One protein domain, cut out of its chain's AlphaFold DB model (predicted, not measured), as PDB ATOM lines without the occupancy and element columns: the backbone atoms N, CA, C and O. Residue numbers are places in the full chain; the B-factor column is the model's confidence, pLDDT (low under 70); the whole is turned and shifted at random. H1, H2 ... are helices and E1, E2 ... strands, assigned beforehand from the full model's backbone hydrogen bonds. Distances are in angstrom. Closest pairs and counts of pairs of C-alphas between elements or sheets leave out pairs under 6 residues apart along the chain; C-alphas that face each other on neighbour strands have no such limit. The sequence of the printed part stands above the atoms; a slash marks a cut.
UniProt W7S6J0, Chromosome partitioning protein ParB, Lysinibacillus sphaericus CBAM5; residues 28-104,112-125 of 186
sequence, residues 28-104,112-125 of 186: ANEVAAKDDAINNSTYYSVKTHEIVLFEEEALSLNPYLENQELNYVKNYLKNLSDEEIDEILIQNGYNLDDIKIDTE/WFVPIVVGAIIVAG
ATOM      1  N   ALA A  28     177.450 101.386 184.050       47.66
ATOM      2  CA  ALA A  28     176.914 102.255 182.999       47.66
ATOM      3  C   ALA A  28     176.752 101.520 181.656       47.66
ATOM      4  O   ALA A  28     175.715 101.639 181.013       47.66
ATOM      5  N   ASN A  29     177.737 100.705 181.261       53.88
ATOM      6  CA  ASN A  29     177.633  99.882 180.052       53.88
ATOM      7  C   ASN A  29     176.533  98.819 180.165       53.88
ATOM      8  O   ASN A  29     175.864  98.525 179.180       53.88
ATOM      9  N   GLU A  30     176.347  98.249 181.357       61.41
ATOM     10  CA  GLU A  30     175.267  97.304 181.645       61.41
ATOM     11  C   GLU A  30     173.892  97.969 181.485       61.41
ATOM     12  O   GLU A  30     173.025  97.414 180.818       61.41
ATOM     13  N   VAL A  31     173.715  99.182 182.019       62.09
ATOM     14  CA  VAL A  31     172.478  99.965 181.864       62.09
ATOM     15  C   VAL A  31     172.237 100.338 180.401       62.09
ATOM     16  O   VAL A  31     171.155 100.085 179.891       62.09
ATOM     17  N   ALA A  32     173.246 100.849 179.693       61.88
ATOM     18  CA  ALA A  32     173.104 101.219 178.284       61.88
ATOM     19  C   ALA A  32     172.734 100.018 177.398       61.88
ATOM     20  O   ALA A  32     171.907 100.137 176.503       61.88
ATOM     21  N   ALA A  33     173.308  98.842 177.665       72.00
ATOM     22  CA  ALA A  33     172.956  97.621 176.946       72.00
ATOM     23  C   ALA A  33     171.529  97.141 177.257       72.00
ATOM     24  O   ALA A  33     170.911  96.475 176.427       72.00
ATOM     25  N   LYS A  34     171.009  97.417 178.457       77.75
ATOM     26  CA  LYS A  34     169.618  97.122 178.825       77.75
ATOM     27  C   LYS A  34     168.655  98.105 178.157       77.75
ATOM     28  O   LYS A  34     167.673  97.661 177.570       77.75
ATOM     29  N   ASP A  35     168.975  99.399 178.170       72.62
ATOM     30  CA  ASP A  35     168.220 100.442 177.462       72.62
ATOM     31  C   ASP A  35     168.141 100.137 175.964       72.62
ATOM     32  O   ASP A  35     167.053 100.120 175.395       72.62
ATOM     33  N   ASP A  36     169.278  99.836 175.325       76.69
ATOM     34  CA  ASP A  36     169.337  99.502 173.900       76.69
ATOM     35  C   ASP A  36     168.474  98.260 173.587       76.69
ATOM     36  O   ASP A  36     167.800  98.221 172.559       76.69
ATOM     37  N   ALA A  37     168.441  97.259 174.472       83.88
ATOM     38  CA  ALA A  37     167.597  96.078 174.293       83.88
ATOM     39  C   ALA A  37     166.101  96.399 174.407       83.88
ATOM     40  O   ALA A  37     165.323  95.925 173.582       83.88
ATOM     41  N   ILE A  38     165.693  97.231 175.369       83.69
ATOM     42  CA  ILE A  38     164.299  97.680 175.510       83.69
ATOM     43  C   ILE A  38     163.876  98.552 174.325       83.69
ATOM     44  O   ILE A  38     162.811  98.341 173.754       83.69
ATOM     45  N   ASN A  39     164.729  99.487 173.912       78.88
ATOM     46  CA  ASN A  39     164.492 100.362 172.767       78.88
ATOM     47  C   ASN A  39     164.254  99.569 171.482       78.88
ATOM     48  O   ASN A  39     163.299  99.819 170.759       78.88
ATOM     49  N   ASN A  40     165.118  98.591 171.212       80.25
ATOM     50  CA  ASN A  40     165.043  97.791 169.992       80.25
ATOM     51  C   ASN A  40     163.947  96.718 170.029       80.25
ATOM     52  O   ASN A  40     163.737  96.054 169.023       80.25
ATOM     53  N   SER A  41     163.265  96.549 171.164       85.75
ATOM     54  CA  SER A  41     162.154  95.607 171.339       85.75
ATOM     55  C   SER A  41     160.835  96.302 171.690       85.75
ATOM     56  O   SER A  41     159.861  95.645 172.055       85.75
ATOM     57  N   THR A  42     160.778  97.629 171.594       85.88
ATOM     58  CA  THR A  42     159.558  98.408 171.806       85.88
ATOM     59  C   THR A  42     158.995  98.835 170.466       85.88
ATOM     60  O   THR A  42     159.747  99.229 169.583       85.88
ATOM     61  N   TYR A  43     157.676  98.768 170.296       82.25
ATOM     62  CA  TYR A  43     157.044  99.075 169.021       82.25
ATOM     63  C   TYR A  43     155.676  99.722 169.187       82.25
ATOM     64  O   TYR A  43     154.984  99.505 170.175       82.25
ATOM     65  N   TYR A  44     155.258 100.467 168.174       81.62
ATOM     66  CA  TYR A  44     153.947 101.079 168.075       81.62
ATOM     67  C   TYR A  44     152.968 100.194 167.300       81.62
ATOM     68  O   TYR A  44     153.298  99.697 166.225       81.62
ATOM     69  N   SER A  45     151.755 100.048 167.833       78.06
ATOM     70  CA  SER A  45     150.600  99.398 167.216       78.06
ATOM     71  C   SER A  45     149.670 100.451 166.617       78.06
ATOM     72  O   SER A  45     148.956 101.145 167.341       78.06
ATOM     73  N   VAL A  46     149.594 100.511 165.283       72.56
ATOM     74  CA  VAL A  46     148.659 101.416 164.579       72.56
ATOM     75  C   VAL A  46     147.198 101.126 164.942       72.56
ATOM     76  O   VAL A  46     146.363 102.025 164.953       72.56
ATOM     77  N   LYS A  47     146.874  99.862 165.251       73.69
ATOM     78  CA  LYS A  47     145.498  99.420 165.520       73.69
ATOM     79  C   LYS A  47     144.953  99.989 166.817       73.69
ATOM     80  O   LYS A  47     143.799 100.397 166.881       73.69
ATOM     81  N   THR A  48     145.752  99.844 167.866       80.44
ATOM     82  CA  THR A  48     145.344 100.158 169.233       80.44
ATOM     83  C   THR A  48     145.848 101.518 169.670       80.44
ATOM     84  O   THR A  48     145.412 101.988 170.709       80.44
ATOM     85  N   HIS A  49     146.700 102.150 168.856       81.62
ATOM     86  CA  HIS A  49     147.402 103.373 169.201       81.62
ATOM     87  C   HIS A  49     148.172 103.213 170.520       81.62
ATOM     88  O   HIS A  49     148.099 104.033 171.420       81.62
ATOM     89  N   GLU A  50     148.894 102.100 170.647       85.00
ATOM     90  CA  GLU A  50     149.653 101.752 171.851       85.00
ATOM     91  C   GLU A  50     151.119 101.533 171.496       85.00
ATOM     92  O   GLU A  50     151.435 101.006 170.427       85.00
ATOM     93  N   ILE A  51     152.017 101.857 172.423       85.56
ATOM     94  CA  ILE A  51     153.412 101.422 172.369       85.56
ATOM     95  C   ILE A  51     153.568 100.211 173.291       85.56
ATOM     96  O   ILE A  51     153.140 100.228 174.443       85.56
ATOM     97  N   VAL A  52     154.171  99.137 172.791       85.38
ATOM     98  CA  VAL A  52     154.237  97.838 173.461       85.38
ATOM     99  C   VAL A  52     155.672  97.319 173.450       85.38
ATOM    100  O   VAL A  52     156.359  97.379 172.434       85.38
ATOM    101  N   LEU A  53     156.111  96.775 174.586       87.50
ATOM    102  CA  LEU A  53     157.393  96.086 174.735       87.50
ATOM    103  C   LEU A  53     157.242  94.594 174.415       87.50
ATOM    104  O   LEU A  53     156.415  93.909 175.023       87.50
ATOM    105  N   PHE A  54     158.078  94.074 173.521       88.94
ATOM    106  CA  PHE A  54     158.206  92.647 173.238       88.94
ATOM    107  C   PHE A  54     159.278  92.031 174.137       88.94
ATOM    108  O   PHE A  54     160.462  92.003 173.815       88.94
ATOM    109  N   GLU A  55     158.845  91.524 175.293       90.00
ATOM    110  CA  GLU A  55     159.733  91.007 176.345       90.00
ATOM    111  C   GLU A  55     160.663  89.883 175.870       90.00
ATOM    112  O   GLU A  55     161.828  89.857 176.256       90.00
ATOM    113  N   GLU A  56     160.175  88.969 175.025       88.31
ATOM    114  CA  GLU A  56     160.994  87.872 174.492       88.31
ATOM    115  C   GLU A  56     162.161  88.397 173.647       88.31
ATOM    116  O   GLU A  56     163.289  87.918 173.771       88.31
ATOM    117  N   GLU A  57     161.914  89.425 172.833       87.06
ATOM    118  CA  GLU A  57     162.941  90.071 172.020       87.06
ATOM    119  C   GLU A  57     163.893  90.902 172.882       87.06
ATOM    120  O   GLU A  57     165.110  90.793 172.726       87.06
ATOM    121  N   ALA A  58     163.367  91.636 173.868       88.31
ATOM    122  CA  ALA A  58     164.170  92.365 174.847       88.31
ATOM    123  C   ALA A  58     165.169  91.430 175.555       88.31
ATOM    124  O   ALA A  58     166.366  91.713 175.612       88.31
ATOM    125  N   LEU A  59     164.690  90.280 176.041       90.62
ATOM    126  CA  LEU A  59     165.498  89.267 176.726       90.62
ATOM    127  C   LEU A  59     166.466  88.546 175.780       90.62
ATOM    128  O   LEU A  59     167.565  88.177 176.195       90.62
ATOM    129  N   SER A  60     166.097  88.366 174.509       91.00
ATOM    130  CA  SER A  60     167.007  87.833 173.491       91.00
ATOM    131  C   SER A  60     168.159  88.795 173.189       91.00
ATOM    132  O   SER A  60     169.279  88.345 172.942       91.00
ATOM    133  N   LEU A  61     167.901  90.106 173.191       86.25
ATOM    134  CA  LEU A  61     168.914  91.144 172.981       86.25
ATOM    135  C   LEU A  61     169.768  91.369 174.234       86.25
ATOM    136  O   LEU A  61     170.963  91.652 174.123       86.25
ATOM    137  N   ASN A  62     169.182  91.213 175.423       85.62
ATOM    138  CA  ASN A  62     169.895  91.288 176.689       85.62
ATOM    139  C   ASN A  62     169.291  90.345 177.753       85.62
ATOM    140  O   ASN A  62     168.317  90.705 178.422       85.62
ATOM    141  N   PRO A  63     169.909  89.173 177.999       88.56
ATOM    142  CA  PRO A  63     169.388  88.182 178.944       88.56
ATOM    143  C   PRO A  63     169.543  88.589 180.418       88.56
ATOM    144  O   PRO A  63     169.122  87.846 181.302       88.56
ATOM    145  N   TYR A  64     170.168  89.738 180.702       85.06
ATOM    146  CA  TYR A  64     170.334  90.273 182.055       85.06
ATOM    147  C   TYR A  64     169.235  91.267 182.453       85.06
ATOM    148  O   TYR A  64     169.310  91.835 183.545       85.06
ATOM    149  N   LEU A  65     168.244  91.514 181.588       83.12
ATOM    150  CA  LEU A  65     167.055  92.282 181.951       83.12
ATOM    151  C   LEU A  65     166.274  91.561 183.054       83.12
ATOM    152  O   LEU A  65     165.947  90.380 182.955       83.12
ATOM    153  N   GLU A  66     165.976  92.288 184.123       84.88
ATOM    154  CA  GLU A  66     165.214  91.783 185.252       84.88
ATOM    155  C   GLU A  66     163.712  91.963 185.005       84.88
ATOM    156  O   GLU A  66     163.259  92.972 184.463       84.88
ATOM    157  N   ASN A  67     162.896  91.032 185.504       83.12
ATOM    158  CA  ASN A  67     161.435  91.123 185.397       83.12
ATOM    159  C   ASN A  67     160.871  92.426 185.987       83.12
ATOM    160  O   ASN A  67     159.836  92.916 185.541       83.12
ATOM    161  N   GLN A  68     161.520  92.991 187.009       75.19
ATOM    162  CA  GLN A  68     161.114  94.276 187.573       75.19
ATOM    163  C   GLN A  68     161.328  95.428 186.579       75.19
ATOM    164  O   GLN A  68     160.463  96.296 186.477       75.19
ATOM    165  N   GLU A  69     162.440  95.422 185.840       77.81
ATOM    166  CA  GLU A  69     162.757  96.423 184.815       77.81
ATOM    167  C   GLU A  69     161.738  96.337 183.667       77.81
ATOM    168  O   GLU A  69     161.109  97.339 183.328       77.81
ATOM    169  N   LEU A  70     161.475  95.128 183.157       85.50
ATOM    170  CA  LEU A  70     160.480  94.885 182.101       85.50
ATOM    171  C   LEU A  70     159.070  95.332 182.515       85.50
ATOM    172  O   LEU A  70     158.374  96.014 181.762       85.50
ATOM    173  N   ASN A  71     158.646  94.993 183.736       84.94
ATOM    174  CA  ASN A  71     157.333  95.388 184.246       84.94
ATOM    175  C   ASN A  71     157.211  96.898 184.450       84.94
ATOM    176  O   ASN A  71     156.137  97.456 184.220       84.94
ATOM    177  N   TYR A  72     158.287  97.563 184.876       79.81
ATOM    178  CA  TYR A  72     158.296  99.015 184.973       79.81
ATOM    179  C   TYR A  72     158.061  99.652 183.601       79.81
ATOM    180  O   TYR A  72     157.149 100.467 183.465       79.81
ATOM    181  N   VAL A  73     158.817  99.229 182.582       81.94
ATOM    182  CA  VAL A  73     158.670  99.756 181.218       81.94
ATOM    183  C   VAL A  73     157.275  99.495 180.673       81.94
ATOM    184  O   VAL A  73     156.626 100.418 180.195       81.94
ATOM    185  N   LYS A  74     156.754  98.275 180.812       87.19
ATOM    186  CA  LYS A  74     155.388  97.956 180.376       87.19
ATOM    187  C   LYS A  74     154.335  98.834 181.037       87.19
ATOM    188  O   LYS A  74     153.407  99.278 180.369       87.19
ATOM    189  N   ASN A  75     154.462  99.076 182.340       82.44
ATOM    190  CA  ASN A  75     153.529  99.940 183.054       82.44
ATOM    191  C   ASN A  75     153.667 101.400 182.622       82.44
ATOM    192  O   ASN A  75     152.655 102.080 182.516       82.44
ATOM    193  N   TYR A  76     154.884 101.881 182.369       81.12
ATOM    194  CA  TYR A  76     155.103 103.211 181.811       81.12
ATOM    195  C   TYR A  76     154.422 103.345 180.442       81.12
ATOM    196  O   TYR A  76     153.557 104.200 180.283       81.12
ATOM    197  N   LEU A  77     154.726 102.437 179.509       86.75
ATOM    198  CA  LEU A  77     154.176 102.430 178.150       86.75
ATOM    199  C   LEU A  77     152.645 102.359 178.130       86.75
ATOM    200  O   LEU A  77     151.999 103.098 177.397       86.75
ATOM    201  N   LYS A  78     152.057 101.508 178.977       88.19
ATOM    202  CA  LYS A  78     150.601 101.343 179.083       88.19
ATOM    203  C   LYS A  78     149.875 102.598 179.584       88.19
ATOM    204  O   LYS A  78     148.675 102.725 179.371       88.19
ATOM    205  N   ASN A  79     150.570 103.472 180.308       84.38
ATOM    206  CA  ASN A  79     149.985 104.683 180.880       84.38
ATOM    207  C   ASN A  79     150.259 105.936 180.037       84.38
ATOM    208  O   ASN A  79     149.890 107.022 180.478       84.38
ATOM    209  N   LEU A  80     150.897 105.798 178.869       82.19
ATOM    210  CA  LEU A  80     151.027 106.901 177.923       82.19
ATOM    211  C   LEU A  80     149.645 107.277 177.386       82.19
ATOM    212  O   LEU A  80     148.855 106.411 177.014       82.19
ATOM    213  N   SER A  81     149.369 108.574 177.364       85.88
ATOM    214  CA  SER A  81     148.229 109.145 176.648       85.88
ATOM    215  C   SER A  81     148.451 109.126 175.136       85.88
ATOM    216  O   SER A  81     149.590 109.071 174.668       85.88
ATOM    217  N   ASP A  82     147.364 109.222 174.373       86.50
ATOM    218  CA  ASP A  82     147.406 109.306 172.910       86.50
ATOM    219  C   ASP A  82     148.290 110.482 172.449       86.50
ATOM    220  O   ASP A  82     149.117 110.337 171.550       86.50
ATOM    221  N   GLU A  83     148.206 111.636 173.124       81.25
ATOM    222  CA  GLU A  83     149.057 112.787 172.816       81.25
ATOM    223  C   GLU A  83     150.549 112.505 173.059       81.25
ATOM    224  O   GLU A  83     151.396 112.900 172.257       81.25
ATOM    225  N   GLU A  84     150.894 111.798 174.139       77.56
ATOM    226  CA  GLU A  84     152.281 111.409 174.421       77.56
ATOM    227  C   GLU A  84     152.806 110.394 173.399       77.56
ATOM    228  O   GLU A  84     153.973 110.458 173.008       77.56
ATOM    229  N   ILE A  85     151.956 109.476 172.934       83.31
ATOM    230  CA  ILE A  85     152.303 108.502 171.895       83.31
ATOM    231  C   ILE A  85     152.561 109.216 170.566       83.31
ATOM    232  O   ILE A  85     153.601 108.982 169.946       83.31
ATOM    233  N   ASP A  86     151.684 110.136 170.159       80.94
ATOM    234  CA  ASP A  86     151.868 110.962 168.962       80.94
ATOM    235  C   ASP A  86     153.159 111.798 169.038       80.94
ATOM    236  O   ASP A  86     153.933 111.850 168.076       80.94
ATOM    237  N   GLU A  87     153.454 112.407 170.192       73.38
ATOM    238  CA  GLU A  87     154.706 113.136 170.402       73.38
ATOM    239  C   GLU A  87     155.938 112.231 170.290       73.38
ATOM    240  O   GLU A  87     156.936 112.631 169.680       73.38
ATOM    241  N   ILE A  88     155.890 111.021 170.856       73.50
ATOM    242  CA  ILE A  88     156.974 110.037 170.748       73.50
ATOM    243  C   ILE A  88     157.187 109.645 169.284       73.50
ATOM    244  O   ILE A  88     158.331 109.611 168.824       73.50
ATOM    245  N   LEU A  89     156.114 109.390 168.536       75.19
ATOM    246  CA  LEU A  89     156.185 109.042 167.118       75.19
ATOM    247  C   LEU A  89     156.819 110.172 166.294       75.19
ATOM    248  O   LEU A  89     157.773 109.936 165.550       75.19
ATOM    249  N   ILE A  90     156.368 111.415 166.486       73.81
ATOM    250  CA  ILE A  90     156.931 112.587 165.799       73.81
ATOM    251  C   ILE A  90     158.413 112.772 166.155       73.81
ATOM    252  O   ILE A  90     159.238 113.032 165.278       73.81
ATOM    253  N   GLN A  91     158.782 112.622 167.433       63.50
ATOM    254  CA  GLN A  91     160.174 112.752 167.884       63.50
ATOM    255  C   GLN A  91     161.091 111.670 167.301       63.50
ATOM    256  O   GLN A  91     162.274 111.934 167.098       63.50
ATOM    257  N   ASN A  92     160.551 110.491 166.985       63.94
ATOM    258  CA  ASN A  92     161.268 109.416 166.299       63.94
ATOM    259  C   ASN A  92     161.257 109.559 164.762       63.94
ATOM    260  O   ASN A  92     161.730 108.674 164.053       63.94
ATOM    261  N   GLY A  93     160.764 110.685 164.235       62.94
ATOM    262  CA  GLY A  93     160.795 111.006 162.808       62.94
ATOM    263  C   GLY A  93     159.660 110.386 161.997       62.94
ATOM    264  O   GLY A  93     159.726 110.399 160.767       62.94
ATOM    265  N   TYR A  94     158.625 109.859 162.654       69.94
ATOM    266  CA  TYR A  94     157.456 109.335 161.964       69.94
ATOM    267  C   TYR A  94     156.477 110.444 161.585       69.94
ATOM    268  O   TYR A  94     156.197 111.359 162.360       69.94
ATOM    269  N   ASN A  95     155.912 110.327 160.385       73.06
ATOM    270  CA  ASN A  95     154.781 111.132 159.958       73.06
ATOM    271  C   ASN A  95     153.481 110.407 160.335       73.06
ATOM    272  O   ASN A  95     153.209 109.310 159.845       73.06
ATOM    273  N   LEU A  96     152.682 111.026 161.205       71.38
ATOM    274  CA  LEU A  96     151.425 110.452 161.692       71.38
ATOM    275  C   LEU A  96     150.410 110.224 160.566       71.38
ATOM    276  O   LEU A  96     149.600 109.306 160.664       71.38
ATOM    277  N   ASP A  97     150.461 111.027 159.502       68.94
ATOM    278  CA  ASP A  97     149.562 110.881 158.356       68.94
ATOM    279  C   ASP A  97     149.940 109.661 157.507       68.94
ATOM    280  O   ASP A  97     149.060 108.915 157.088       68.94
ATOM    281  N   ASP A  98     151.238 109.383 157.341       66.56
ATOM    282  CA  ASP A  98     151.726 108.203 156.610       66.56
ATOM    283  C   ASP A  98     151.446 106.905 157.385       66.56
ATOM    284  O   ASP A  98     151.147 105.872 156.793       66.56
ATOM    285  N   ILE A  99     151.473 106.964 158.722       62.62
ATOM    286  CA  ILE A  99     151.093 105.849 159.605       62.62
ATOM    287  C   ILE A  99     149.600 105.498 159.469       62.62
ATOM    288  O   ILE A  99     149.212 104.345 159.664       62.62
ATOM    289  N   LYS A 100     148.748 106.484 159.154       58.28
ATOM    290  CA  LYS A 100     147.285 106.334 159.081       58.28
ATOM    291  C   LYS A 100     146.786 105.846 157.715       58.28
ATOM    292  O   LYS A 100     145.608 105.508 157.592       58.28
ATOM    293  N   ILE A 101     147.650 105.775 156.700       52.25
ATOM    294  CA  ILE A 101     147.278 105.394 155.333       52.25
ATOM    295  C   ILE A 101     147.690 103.939 155.082       52.25
ATOM    296  O   ILE A 101     148.812 103.659 154.681       52.25
ATOM    297  N   ASP A 102     146.765 103.018 155.365       45.22
ATOM    298  CA  ASP A 102     146.202 102.059 154.394       45.22
ATOM    299  C   ASP A 102     145.586 100.852 155.126       45.22
ATOM    300  O   ASP A 102     146.207  99.814 155.355       45.22
ATOM    301  N   THR A 103     144.331 101.011 155.550       47.19
ATOM    302  CA  THR A 103     143.516  99.934 156.135       47.19
ATOM    303  C   THR A 103     142.652  99.211 155.097       47.19
ATOM    304  O   THR A 103     141.948  98.269 155.462       47.19
ATOM    305  N   GLU A 104     142.711  99.590 153.813       39.47
ATOM    306  CA  GLU A 104     141.806  99.059 152.781       39.47
ATOM    307  C   GLU A 104     142.488  98.275 151.646       39.47
ATOM    308  O   GLU A 104     141.804  97.500 150.972       39.47
ATOM    309  N   TRP A 112     150.756  97.098 161.555       51.12
ATOM    310  CA  TRP A 112     152.200  97.289 161.679       51.12
ATOM    311  C   TRP A 112     152.709  97.608 163.089       51.12
ATOM    312  O   TRP A 112     152.249  98.545 163.731       51.12
ATOM    313  N   PHE A 113     153.703  96.827 163.510       58.88
ATOM    314  CA  PHE A 113     154.463  96.970 164.743       58.88
ATOM    315  C   PHE A 113     155.749  97.732 164.386       58.88
ATOM    316  O   PHE A 113     156.708  97.143 163.888       58.88
ATOM    317  N   VAL A 114     155.734  99.061 164.492       57.41
ATOM    318  CA  VAL A 114     156.883  99.897 164.093       57.41
ATOM    319  C   VAL A 114     157.822 100.047 165.286       57.41
ATOM    320  O   VAL A 114     157.338 100.502 166.316       57.41
ATOM    321  N   PRO A 115     159.119  99.694 165.202       60.03
ATOM    322  CA  PRO A 115     160.021  99.796 166.349       60.03
ATOM    323  C   PRO A 115     160.172 101.255 166.793       60.03
ATOM    324  O   PRO A 115     160.512 102.108 165.981       60.03
ATOM    325  N   ILE A 116     159.929 101.536 168.073       63.31
ATOM    326  CA  ILE A 116     160.034 102.858 168.698       63.31
ATOM    327  C   ILE A 116     161.137 102.828 169.749       63.31
ATOM    328  O   ILE A 116     161.116 102.011 170.663       63.31
ATOM    329  N   VAL A 117     162.058 103.784 169.677       62.28
ATOM    330  CA  VAL A 117     163.120 103.946 170.674       62.28
ATOM    331  C   VAL A 117     162.530 104.628 171.922       62.28
ATOM    332  O   VAL A 117     162.244 105.826 171.895       62.28
ATOM    333  N   VAL A 118     162.327 103.879 173.017       58.09
ATOM    334  CA  VAL A 118     161.796 104.371 174.310       58.09
ATOM    335  C   VAL A 118     162.784 104.176 175.475       58.09
ATOM    336  O   VAL A 118     162.891 103.096 176.058       58.09
ATOM    337  N   GLY A 119     163.464 105.250 175.887       56.19
ATOM    338  CA  GLY A 119     164.454 105.225 176.975       56.19
ATOM    339  C   GLY A 119     163.839 105.319 178.377       56.19
ATOM    340  O   GLY A 119     163.858 106.394 178.976       56.19
ATOM    341  N   ALA A 120     163.283 104.219 178.898       51.31
ATOM    342  CA  ALA A 120     162.498 104.218 180.142       51.31
ATOM    343  C   ALA A 120     162.951 103.217 181.234       51.31
ATOM    344  O   ALA A 120     162.098 102.659 181.921       51.31
ATOM    345  N   ILE A 121     164.247 102.981 181.473       54.12
ATOM    346  CA  ILE A 121     164.680 102.142 182.616       54.12
ATOM    347  C   ILE A 121     164.899 102.986 183.882       54.12
ATOM    348  O   ILE A 121     165.709 103.914 183.908       54.12
ATOM    349  N   ILE A 122     164.215 102.638 184.987       46.31
ATOM    350  CA  ILE A 122     164.573 103.151 186.321       46.31
ATOM    351  C   ILE A 122     165.881 102.502 186.757       46.31
ATOM    352  O   ILE A 122     165.909 101.366 187.226       46.31
ATOM    353  N   VAL A 123     166.953 103.286 186.734       45.53
ATOM    354  CA  VAL A 123     168.072 103.076 187.652       45.53
ATOM    355  C   VAL A 123     167.680 103.748 188.963       45.53
ATOM    356  O   VAL A 123     167.410 104.950 188.991       45.53
ATOM    357  N   ALA A 124     167.579 102.962 190.036       34.25
ATOM    358  CA  ALA A 124     167.137 103.387 191.361       34.25
ATOM    359  C   ALA A 124     167.607 104.815 191.727       34.25
ATOM    360  O   ALA A 124     168.749 105.034 192.128       34.25
ATOM    361  N   GLY A 125     166.698 105.789 191.602       38.03
ATOM    362  CA  GLY A 125     166.853 107.128 192.169       38.03
ATOM    363  C   GLY A 125     167.180 108.298 191.234       38.03
ATOM    364  O   GLY A 125     167.337 109.402 191.766       38.03
TER     365      GLY A 125
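What this domain is: This is residues 28 to 104 and 112 to 125 of the 186 residues of the protein "Chromosome partitioning protein ParB" of Lysinibacillus sphaericus CBAM5 (UniProt W7S6J0). A small three-stranded sheet sits in the middle of an elongated body, with the H1 and H2 helices at one end and H5 toward the other. H3 runs beside edge strand E2, and H4 comes near the sheet too. The printed part has 91 residues, with H1 E1 E2 H2 H3 H4 H5 E3 along the chain. The sheet's order is E2 E1 E3, antiparallel; the class is mostly helix. The whole is compact, with a radius of gyration of the C-alphas of 13.6 A and spans of 42 by 26 by 20 A.

Where its parts are: Find C-alpha 28 at (176.914, 102.255, 182.999), where H1, residues 28 to 39, begins its 16.2 A. Next come E1, residues 42 to 45, E2, residues 50 to 53, and H2, residues 55 to 61. H3, residues 67 to 78, measures 16.2 A, and H4, residues 82 to 91, 14.1 A. H5 is residues 96 to 99; E3, residues 113 to 115, ends at C-alpha 115 (160.021, 99.796, 166.349).

How they stand to each other: Look at the hairpin E1 and E2: N 43 and O 52 are 2.9 A apart. E1 and E3 are antiparallel, with N 44 and O 114 at 2.8 A. H3 only grazes the sheet; its closest C-alphas to E2 are Leu 77 and Ile 51, 5.9 A. H4 only grazes it too, with Ile 85 and Ile 51 closest, C-alphas 7.2 A apart. H1 touches H2 with residues 37 to 38 alone, C-alphas of Ala 37 and Ala 58 closest at 5.1 A, a steep tilt of 50 degrees, opposite ways. H4 and H5 only just touch, only at the corner, with 3 pairs of C-alphas within 8 A; the closest are those of Ile 90 and Leu 96, 7.2 A. In H1, H2, H3 and H4 every O i to N i+4 pair is within hydrogen-bond range; H5 is too short for one.

The domain as a whole: The C-alphas farthest apart, of Glu 104 and Gly 125, are 47.4 A apart. Residues 105 to 111 are not printed, and C-alphas 104 and 112 are 13.8 A apart across this cut. The links printed whole are tight. Mean pLDDT of the printed part is 73.1; residues 28 to 32, 91 to 94, 97 to 104 and 112 to 125 are under 70.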